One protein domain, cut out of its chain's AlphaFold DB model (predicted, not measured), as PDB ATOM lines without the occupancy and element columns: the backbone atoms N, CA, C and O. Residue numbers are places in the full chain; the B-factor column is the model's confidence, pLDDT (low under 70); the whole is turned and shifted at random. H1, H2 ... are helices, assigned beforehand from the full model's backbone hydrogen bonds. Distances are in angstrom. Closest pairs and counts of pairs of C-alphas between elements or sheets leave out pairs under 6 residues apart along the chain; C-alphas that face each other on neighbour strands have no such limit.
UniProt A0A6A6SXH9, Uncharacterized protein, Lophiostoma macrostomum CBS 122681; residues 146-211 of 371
ATOM      1  N   VAL A 146     -46.219  46.343 -20.763       87.00
ATOM      2  CA  VAL A 146     -45.167  46.800 -19.836       87.00
ATOM      3  C   VAL A 146     -45.716  46.984 -18.421       87.00
ATOM      4  O   VAL A 146     -45.109  46.545 -17.449       87.00
ATOM      5  N   CYS A 147     -46.911  47.567 -18.286       84.44
ATOM      6  CA  CYS A 147     -47.569  47.690 -16.984       84.44
ATOM      7  C   CYS A 147     -47.943  46.326 -16.393       84.44
ATOM      8  O   CYS A 147     -47.818  46.134 -15.185       84.44
ATOM      9  N   ILE A 148     -48.404  45.390 -17.229       86.50
ATOM     10  CA  ILE A 148     -48.741  44.030 -16.787       86.50
ATOM     11  C   ILE A 148     -47.479  43.296 -16.328       86.50
ATOM     12  O   ILE A 148     -47.489  42.659 -15.282       86.50
ATOM     13  N   GLU A 149     -46.377  43.425 -17.058       89.62
ATOM     14  CA  GLU A 149     -45.088  42.861 -16.671       89.62
ATOM     15  C   GLU A 149     -44.548  43.452 -15.373       89.62
ATOM     16  O   GLU A 149     -44.128  42.701 -14.494       89.62
ATOM     17  N   ALA A 150     -44.599  44.774 -15.211       84.25
ATOM     18  CA  ALA A 150     -44.216  45.421 -13.962       84.25
ATOM     19  C   ALA A 150     -45.075  44.913 -12.790       84.25
ATOM     20  O   ALA A 150     -44.553  44.616 -11.717       84.25
ATOM     21  N   PHE A 151     -46.384  44.746 -13.004       87.94
ATOM     22  CA  PHE A 151     -47.282  44.156 -12.012       87.94
ATOM     23  C   PHE A 151     -46.879  42.720 -11.653       87.94
ATOM     24  O   PHE A 151     -46.762  42.411 -10.468       87.94
ATOM     25  N   VAL A 152     -46.632  41.860 -12.645       87.81
ATOM     26  CA  VAL A 152     -46.226  40.463 -12.422       87.81
ATOM     27  C   VAL A 152     -44.889  40.392 -11.687       87.81
ATOM     28  O   VAL A 152     -44.754  39.610 -10.752       87.81
ATOM     29  N   ASN A 153     -43.917  41.225 -12.057       89.88
ATOM     30  CA  ASN A 153     -42.617  41.281 -11.391       89.88
ATOM     31  C   ASN A 153     -42.732  41.689  -9.919       89.88
ATOM     32  O   ASN A 153     -42.154  41.028  -9.057       89.88
ATOM     33  N   ASN A 154     -43.499  42.744  -9.638       87.81
ATOM     34  CA  ASN A 154     -43.674  43.268  -8.283       87.81
ATOM     35  C   ASN A 154     -44.481  42.327  -7.382       87.81
ATOM     36  O   ASN A 154     -44.311  42.345  -6.169       87.81
ATOM     37  N   ASN A 155     -45.349  41.502  -7.970       87.50
ATOM     38  CA  ASN A 155     -46.207  40.565  -7.248       87.50
ATOM     39  C   ASN A 155     -45.812  39.106  -7.506       87.50
ATOM     40  O   ASN A 155     -46.656  38.220  -7.382       87.50
ATOM     41  N   TYR A 156     -44.551  38.849  -7.874       92.31
ATOM     42  CA  TYR A 156     -44.125  37.546  -8.389       92.31
ATOM     43  C   TYR A 156     -44.479  36.391  -7.448       92.31
ATOM     44  O   TYR A 156     -45.103  35.437  -7.892       92.31
ATOM     45  N   GLU A 157     -44.175  36.500  -6.152       93.06
ATOM     46  CA  GLU A 157     -44.472  35.447  -5.168       93.06
ATOM     47  C   GLU A 157     -45.978  35.174  -5.031       93.06
ATOM     48  O   GLU A 157     -46.410  34.022  -4.962       93.06
ATOM     49  N   SER A 158     -46.799  36.230  -5.048       87.88
ATOM     50  CA  SER A 158     -48.259  36.106  -4.971       87.88
ATOM     51  C   SER A 158     -48.827  35.459  -6.232       87.88
ATOM     52  O   SER A 158     -49.660  34.558  -6.143       87.88
ATOM     53  N   VAL A 159     -48.368  35.898  -7.409       85.44
ATOM     54  CA  VAL A 159     -48.775  35.320  -8.695       85.44
ATOM     55  C   VAL A 159     -48.295  33.870  -8.781       85.44
ATOM     56  O   VAL A 159     -49.062  32.992  -9.164       85.44
ATOM     57  N   GLN A 160     -47.072  33.568  -8.344       91.12
ATOM     58  CA  GLN A 160     -46.554  32.204  -8.306       91.12
ATOM     59  C   GLN A 160     -47.399  31.314  -7.393       91.12
ATOM     60  O   GLN A 160     -47.735  30.202  -7.788       91.12
ATOM     61  N   ALA A 161     -47.783  31.777  -6.202       87.44
ATOM     62  CA  ALA A 161     -48.635  31.011  -5.294       87.44
ATOM     63  C   ALA A 161     -50.001  30.671  -5.920       87.44
ATOM     64  O   ALA A 161     -50.460  29.532  -5.802       87.44
ATOM     65  N   GLU A 162     -50.613  31.614  -6.639       83.44
ATOM     66  CA  GLU A 162     -51.871  31.399  -7.365       83.44
ATOM     67  C   GLU A 162     -51.696  30.393  -8.520       83.44
ATOM     68  O   GLU A 162     -52.468  29.441  -8.669       83.44
ATOM     69  N   TYR A 163     -50.628  30.545  -9.306       81.06
ATOM     70  CA  TYR A 163     -50.349  29.707 -10.474       81.06
ATOM     71  C   TYR A 163     -49.730  28.340 -10.137       81.06
ATOM     72  O   TYR A 163     -49.810  27.413 -10.952       81.06
ATOM     73  N   ARG A 164     -49.188  28.147  -8.927       82.06
ATOM     74  CA  ARG A 164     -48.717  26.839  -8.434       82.06
ATOM     75  C   ARG A 164     -49.830  25.799  -8.462       82.06
ATOM     76  O   ARG A 164     -49.573  24.645  -8.807       82.06
ATOM     77  N   PHE A 165     -51.074  26.199  -8.189       73.88
ATOM     78  CA  PHE A 165     -52.224  25.295  -8.266       73.88
ATOM     79  C   PHE A 165     -52.459  24.764  -9.691       73.88
ATOM     80  O   PHE A 165     -52.859  23.615  -9.881       73.88
ATOM     81  N   LEU A 166     -52.120  25.558 -10.709       72.00
ATOM     82  CA  LEU A 166     -52.223  25.182 -12.123       72.00
ATOM     83  C   LEU A 166     -51.067  24.274 -12.584       72.00
ATOM     84  O   LEU A 166     -51.041  23.821 -13.729       72.00
ATOM     85  N   ARG A 167     -50.120  23.959 -11.686       74.81
ATOM     86  CA  ARG A 167     -48.887  23.202 -11.952       74.81
ATOM     87  C   ARG A 167     -48.044  23.801 -13.089       74.81
ATOM     88  O   ARG A 167     -47.353  23.070 -13.807       74.81
ATOM     89  N   TRP A 168     -48.109  25.114 -13.267       66.06
ATOM     90  CA  TRP A 168     -47.337  25.868 -14.256       66.06
ATOM     91  C   TRP A 168     -46.201  26.623 -13.570       66.06
ATOM     92  O   TRP A 168     -46.130  27.843 -13.640       66.06
ATOM     93  N   ASP A 169     -45.358  25.881 -12.855       70.50
ATOM     94  CA  ASP A 169     -44.174  26.431 -12.202       70.50
ATOM     95  C   ASP A 169     -42.951  26.008 -13.013       70.50
ATOM     96  O   ASP A 169     -42.534  24.846 -12.983       70.50
ATOM     97  N   PHE A 170     -42.426  26.929 -13.818       75.31
ATOM     98  CA  PHE A 170     -41.095  26.769 -14.377       75.31
ATOM     99  C   PHE A 170     -40.083  27.077 -13.282       75.31
ATOM    100  O   PHE A 170     -40.234  28.038 -12.535       75.31
ATOM    101  N   GLN A 171     -38.996  26.308 -13.230       83.69
ATOM    102  CA  GLN A 171     -37.882  26.621 -12.328       83.69
ATOM    103  C   GLN A 171     -37.203  27.959 -12.679       83.69
ATOM    104  O   GLN A 171     -36.401  28.467 -11.903       83.69
ATOM    105  N   ILE A 172     -37.531  28.529 -13.844       89.50
ATOM    106  CA  ILE A 172     -36.947  29.751 -14.384       89.50
ATOM    107  C   ILE A 172     -37.966  30.892 -14.262       89.50
ATOM    108  O   ILE A 172     -38.994  30.901 -14.949       89.50
ATOM    109  N   ARG A 173     -37.661  31.863 -13.393       91.12
ATOM    110  CA  ARG A 173     -38.511  33.023 -13.073       91.12
ATOM    111  C   ARG A 173     -38.894  33.828 -14.313       91.12
ATOM    112  O   ARG A 173     -40.053  34.201 -14.476       91.12
ATOM    113  N   GLU A 174     -37.948  34.056 -15.209       90.31
ATOM    114  CA  GLU A 174     -38.133  34.840 -16.430       90.31
ATOM    115  C   GLU A 174     -39.139  34.168 -17.375       90.31
ATOM    116  O   GLU A 174     -39.967  34.835 -17.999       90.31
ATOM    117  N   LEU A 175     -39.120  32.831 -17.435       87.38
ATOM    118  CA  LEU A 175     -40.055  32.051 -18.244       87.38
ATOM    119  C   LEU A 175     -41.473  32.116 -17.660       87.38
ATOM    120  O   LEU A 175     -42.436  32.284 -18.412       87.38
ATOM    121  N   ASN A 176     -41.594  32.049 -16.328       88.44
ATOM    122  CA  ASN A 176     -42.861  32.251 -15.621       88.44
ATOM    123  C   ASN A 176     -43.436  33.642 -15.911       88.44
ATOM    124  O   ASN A 176     -44.586  33.748 -16.333       88.44
ATOM    125  N   ILE A 177     -42.627  34.700 -15.772       89.94
ATOM    126  CA  ILE A 177     -43.050  36.081 -16.045       89.94
ATOM    127  C   ILE A 177     -43.543  36.208 -17.485       89.94
ATOM    128  O   ILE A 177     -44.667  36.658 -17.701       89.94
ATOM    129  N   LYS A 178     -42.756  35.762 -18.473       89.31
ATOM    130  CA  LYS A 178     -43.154  35.828 -19.887       89.31
ATOM    131  C   LYS A 178     -44.492  35.127 -20.128       89.31
ATOM    132  O   LYS A 178     -45.371  35.673 -20.798       89.31
ATOM    133  N   TYR A 179     -44.662  33.934 -19.564       88.31
ATOM    134  CA  TYR A 179     -45.886  33.155 -19.707       88.31
ATOM    135  C   TYR A 179     -47.094  33.844 -19.054       88.31
ATOM    136  O   TYR A 179     -48.143  33.983 -19.687       88.31
ATOM    137  N   TRP A 180     -46.959  34.317 -17.814       89.75
ATOM    138  CA  TRP A 180     -48.050  34.968 -17.087       89.75
ATOM    139  C   TRP A 180     -48.434  36.310 -17.704       89.75
ATOM    140  O   TRP A 180     -49.623  36.579 -17.863       89.75
ATOM    141  N   VAL A 181     -47.459  37.116 -18.136       89.12
ATOM    142  CA  VAL A 181     -47.716  38.367 -18.863       89.12
ATOM    143  C   VAL A 181     -48.503  38.083 -20.137       89.12
ATOM    144  O   VAL A 181     -49.551  38.692 -20.352       89.12
ATOM    145  N   ARG A 182     -48.071  37.102 -20.943       90.25
ATOM    146  CA  ARG A 182     -48.799  36.673 -22.146       90.25
ATOM    147  C   ARG A 182     -50.235  36.263 -21.823       90.25
ATOM    148  O   ARG A 182     -51.163  36.714 -22.493       90.25
ATOM    149  N   HIS A 183     -50.431  35.438 -20.797       88.06
ATOM    150  CA  HIS A 183     -51.752  34.964 -20.389       88.06
ATOM    151  C   HIS A 183     -52.669  36.114 -19.935       88.06
ATOM    152  O   HIS A 183     -53.829  36.187 -20.349       88.06
ATOM    153  N   LEU A 184     -52.159  37.042 -19.119       86.44
ATOM    154  CA  LEU A 184     -52.911  38.206 -18.648       86.44
ATOM    155  C   LEU A 184     -53.271  39.153 -19.798       86.44
ATOM    156  O   LEU A 184     -54.429  39.554 -19.907       86.44
ATOM    157  N   VAL A 185     -52.330  39.442 -20.704       86.94
ATOM    158  CA  VAL A 185     -52.592  40.258 -21.900       86.94
ATOM    159  C   VAL A 185     -53.676  39.614 -22.769       86.94
ATOM    160  O   VAL A 185     -54.643  40.281 -23.140       86.94
ATOM    161  N   GLN A 186     -53.584  38.307 -23.039       88.62
ATOM    162  CA  GLN A 186     -54.609  37.577 -23.793       88.62
ATOM    163  C   GLN A 186     -55.979  37.622 -23.107       88.62
ATOM    164  O   GLN A 186     -56.996  37.775 -23.788       88.62
ATOM    165  N   ARG A 187     -56.024  37.524 -21.773       84.81
ATOM    166  CA  ARG A 187     -57.266  37.645 -21.000       84.81
ATOM    167  C   ARG A 187     -57.867  39.046 -21.108       84.81
ATOM    168  O   ARG A 187     -59.076  39.151 -21.278       84.81
ATOM    169  N   CYS A 188     -57.058  40.104 -21.079       82.69
ATOM    170  CA  CYS A 188     -57.527  41.475 -21.300       82.69
ATOM    171  C   CYS A 188     -58.088  41.673 -22.717       82.69
ATOM    172  O   CYS A 188     -59.145  42.278 -22.886       82.69
ATOM    173  N   ILE A 189     -57.424  41.124 -23.736       84.62
ATOM    174  CA  ILE A 189     -57.881  41.221 -25.130       84.62
ATOM    175  C   ILE A 189     -59.204  40.469 -25.321       84.62
ATOM    176  O   ILE A 189     -60.179  41.040 -25.804       84.62
ATOM    177  N   LYS A 190     -59.257  39.194 -24.914       84.69
ATOM    178  CA  LYS A 190     -60.418  38.315 -25.144       84.69
ATOM    179  C   LYS A 190     -61.590  38.606 -24.205       84.69
ATOM    180  O   LYS A 190     -62.735  38.482 -24.618       84.69
ATOM    181  N   GLY A 191     -61.309  38.947 -22.947       76.00
ATOM    182  CA  GLY A 191     -62.317  39.123 -21.898       76.00
ATOM    183  C   GLY A 191     -62.794  40.562 -21.715       76.00
ATOM    184  O   GLY A 191     -63.946  40.768 -21.348       76.00
ATOM    185  N   CYS A 192     -61.938  41.551 -21.987       74.69
ATOM    186  CA  CYS A 192     -62.259  42.970 -21.799       74.69
ATOM    187  C   CYS A 192     -62.324  43.748 -23.122       74.69
ATOM    188  O   CYS A 192     -62.386  44.974 -23.096       74.69
ATOM    189  N   TYR A 193     -62.281  43.054 -24.267       79.44
ATOM    190  CA  TYR A 193     -62.306  43.650 -25.608       79.44
ATOM    191  C   TYR A 193     -61.252  44.750 -25.812       79.44
ATOM    192  O   TYR A 193     -61.489  45.732 -26.508       79.44
ATOM    193  N   MET A 194     -60.076  44.617 -25.200       82.69
ATOM    194  CA  MET A 194     -59.005  45.605 -25.341       82.69
ATOM    195  C   MET A 194     -58.191  45.367 -26.618       82.69
ATOM    196  O   MET A 194     -58.067  44.236 -27.092       82.69
ATOM    197  N   ARG A 195     -57.607  46.429 -27.182       85.69
ATOM    198  CA  ARG A 195     -56.765  46.320 -28.380       85.69
ATOM    199  C   ARG A 195     -55.394  45.736 -28.026       85.69
ATOM    200  O   ARG A 195     -54.767  46.216 -27.073       85.69
ATOM    201  N   PRO A 196     -54.923  44.730 -28.784       87.50
ATOM    202  CA  PRO A 196     -53.596  44.172 -28.592       87.50
ATOM    203  C   PRO A 196     -52.537  45.219 -28.933       87.50
ATOM    204  O   PRO A 196     -52.692  45.997 -29.877       87.50
ATOM    205  N   ALA A 197     -51.458  45.220 -28.164       88.38
ATOM    206  CA  ALA A 197     -50.290  46.034 -28.428       88.38
ATOM    207  C   ALA A 197     -49.043  45.380 -27.831       88.38
ATOM    208  O   ALA A 197     -49.136  44.622 -26.864       88.38
ATOM    209  N   GLN A 198     -47.884  45.700 -28.391       89.00
ATOM    210  CA  GLN A 198     -46.576  45.325 -27.867       89.00
ATOM    211  C   GLN A 198     -45.896  46.557 -27.280       89.00
ATOM    212  O   GLN A 198     -46.037  47.652 -27.804       89.00
ATOM    213  N   GLY A 199     -45.177  46.409 -26.171       84.19
ATOM    214  CA  GLY A 199     -44.342  47.490 -25.651       84.19
ATOM    215  C   GLY A 199     -43.071  47.625 -26.487       84.19
ATOM    216  O   GLY A 199     -42.558  46.627 -26.987       84.19
ATOM    217  N   LEU A 200     -42.518  48.839 -26.602       83.62
ATOM    218  CA  LEU A 200     -41.126  48.991 -27.065       83.62
ATOM    219  C   LEU A 200     -40.126  48.332 -26.100       83.62
ATOM    220  O   LEU A 200     -39.002  48.017 -26.481       83.62
ATOM    221  N   GLN A 201     -40.549  48.142 -24.854       80.62
ATOM    222  CA  GLN A 201     -39.827  47.450 -23.799       80.62
ATOM    223  C   GLN A 201     -40.689  46.298 -23.269       80.62
ATOM    224  O   GLN A 201     -41.907  46.284 -23.469       80.62
ATOM    225  N   GLY A 202     -40.055  45.358 -22.572       83.12
ATOM    226  CA  GLY A 202     -40.721  44.234 -21.919       83.12
ATOM    227  C   GLY A 202     -40.694  42.916 -22.699       83.12
ATOM    228  O   GLY A 202     -40.156  42.819 -23.802       83.12
ATOM    229  N   VAL A 203     -41.260  41.874 -22.090       81.56
ATOM    230  CA  VAL A 203     -41.166  40.475 -22.552       81.56
ATOM    231  C   VAL A 203     -42.244  40.063 -23.552       81.56
ATOM    232  O   VAL A 203     -42.098  39.031 -24.209       81.56
ATOM    233  N   PHE A 204     -43.333  40.826 -23.652       85.94
ATOM    234  CA  PHE A 204     -44.479  40.486 -24.496       85.94
ATOM    235  C   PHE A 204     -44.294  40.990 -25.926       85.94
ATOM    236  O   PHE A 204     -44.130  42.193 -26.145       85.94
ATOM    237  N   LYS A 205     -44.415  40.084 -26.898       86.94
ATOM    238  CA  LYS A 205     -44.429  40.414 -28.326       86.94
ATOM    239  C   LYS A 205     -45.803  40.148 -28.927       86.94
ATOM    240  O   LYS A 205     -46.493  39.223 -28.507       86.94
ATOM    241  N   LEU A 206     -46.206  40.930 -29.927       83.25
ATOM    242  CA  LEU A 206     -47.474  40.692 -30.628       83.25
ATOM    243  C   LEU A 206     -47.495  39.322 -31.317       83.25
ATOM    244  O   LEU A 206     -48.521  38.648 -31.264       83.25
ATOM    245  N   ASP A 207     -46.353  38.867 -31.830       84.88
ATOM    246  CA  ASP A 207     -46.173  37.526 -32.403       84.88
ATOM    247  C   ASP A 207     -46.526  36.413 -31.399       84.88
ATOM    248  O   ASP A 207     -46.986  35.329 -31.771       84.88
ATOM    249  N   ASP A 208     -46.402  36.682 -30.090       80.44
ATOM    250  CA  ASP A 208     -46.805  35.741 -29.044       80.44
ATOM    251  C   ASP A 208     -48.336  35.515 -29.024       80.44
ATOM    252  O   ASP A 208     -48.815  34.569 -28.399       80.44
ATOM    253  N   LEU A 209     -49.148  36.338 -29.697       81.00
ATOM    254  CA  LEU A 209     -50.587  36.089 -29.849       81.00
ATOM    255  C   LEU A 209     -50.882  34.979 -30.862       81.00
ATOM    256  O   LEU A 209     -51.809  34.203 -30.625       81.00
ATOM    257  N   ASN A 210     -50.087  34.895 -31.931       78.31
ATOM    258  CA  ASN A 210     -50.289  33.966 -33.045       78.31
ATOM    259  C   ASN A 210     -49.567  32.632 -32.836       78.31
ATOM    260  O   ASN A 210     -49.991  31.608 -33.370       78.31
ATOM    261  N   THR A 211     -48.500  32.611 -32.033       76.00
ATOM    262  CA  THR A 211     -47.847  31.347 -31.678       76.00
ATOM    263  C   THR A 211     -48.806  30.443 -30.912       76.00
ATOM    264  O   THR A 211     -49.554  30.896 -30.040       76.00
TER     265      THR A 211
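Overview. This is residues 146 to 211 of the 371 residues of an uncharacterized protein of Lophiostoma macrostomum CBS 122681 (UniProt A0A6A6SXH9). One long helix, H3, runs through the middle of a small helical domain; H1 packs slantwise on residues 177 to 185 of H3, and H2 follows H1 round a corner, set crosswise to both H1 and H3. From the last end of H3 a long loop, residues 193 to 205, folds back to the short H4, which lies on a different side of H3 from H1. The printed part has 66 residues with four named helices, in the order H1, H2, H3, H4 along the chain, and no named strand; the class is all helix. The whole is compact, with a radius of gyration of the C-alphas of 11.7 A, and rounded, with spans of 29 by 24 by 22 A.

Along the chain. H3, the longest helix, holds residues 173 to 192 and measures 27.2 A from C-alpha 173 at (-38.511, 33.023, -13.073) to C-alpha 192 at (-62.259, 42.970, -21.799). H1 holds residues 146 to 154, 12.2 A from first to last C-alpha, and begins with C-alpha 146 at (-45.167, 46.800, -19.836). H2 holds residues 156 to 164 and measures 11.7 A. H4 holds residues 206 to 209 and ends with C-alpha 209 at (-50.587, 36.089, -29.849).

Arrangement. H3 touches H1 with residues 177 to 185 alone, and the closest C-alphas are those of Glu 149 and Val 181, 5.6 A apart. The two run opposite ways at a steep tilt of 50 degrees. H3 and H4 only just touch, with 3 pairs of C-alphas within 8 A; H3 does so with residues 182 to 186 alone, and the closest C-alphas, of Arg 182 and Asp 208, are 7.2 A apart. H2 is close to H3 but not clearly touching, with the C-alphas of Tyr 156 and Ile 177 the closest at 7.9 A and the lines about perpendicular at 75 degrees. H2 is also close to H1 but not clearly touching, the closest C-alphas being those of Val 152 and Val 159, 6.8 A apart; their lines are about perpendicular at 87 degrees. H4 is apart from H1 and from H2. In H1, H2 and H3 every O i to N i+4 pair is within hydrogen-bond range; H4 is too short for such a pair, and its one O i to N i+3 pair is within range.

Size, cuts and confidence. The two C-alphas farthest apart, those of Gln 171 and Tyr 193, are 32.6 A from each other. The printed part has no cut. The link from H1 to H2 is tight, that from H2 to H3 is short, and that from H3 to H4 is long, with 13 residues. The mean pLDDT of the printed part is 84.5, and Trp 168 is the one printed residue under 70.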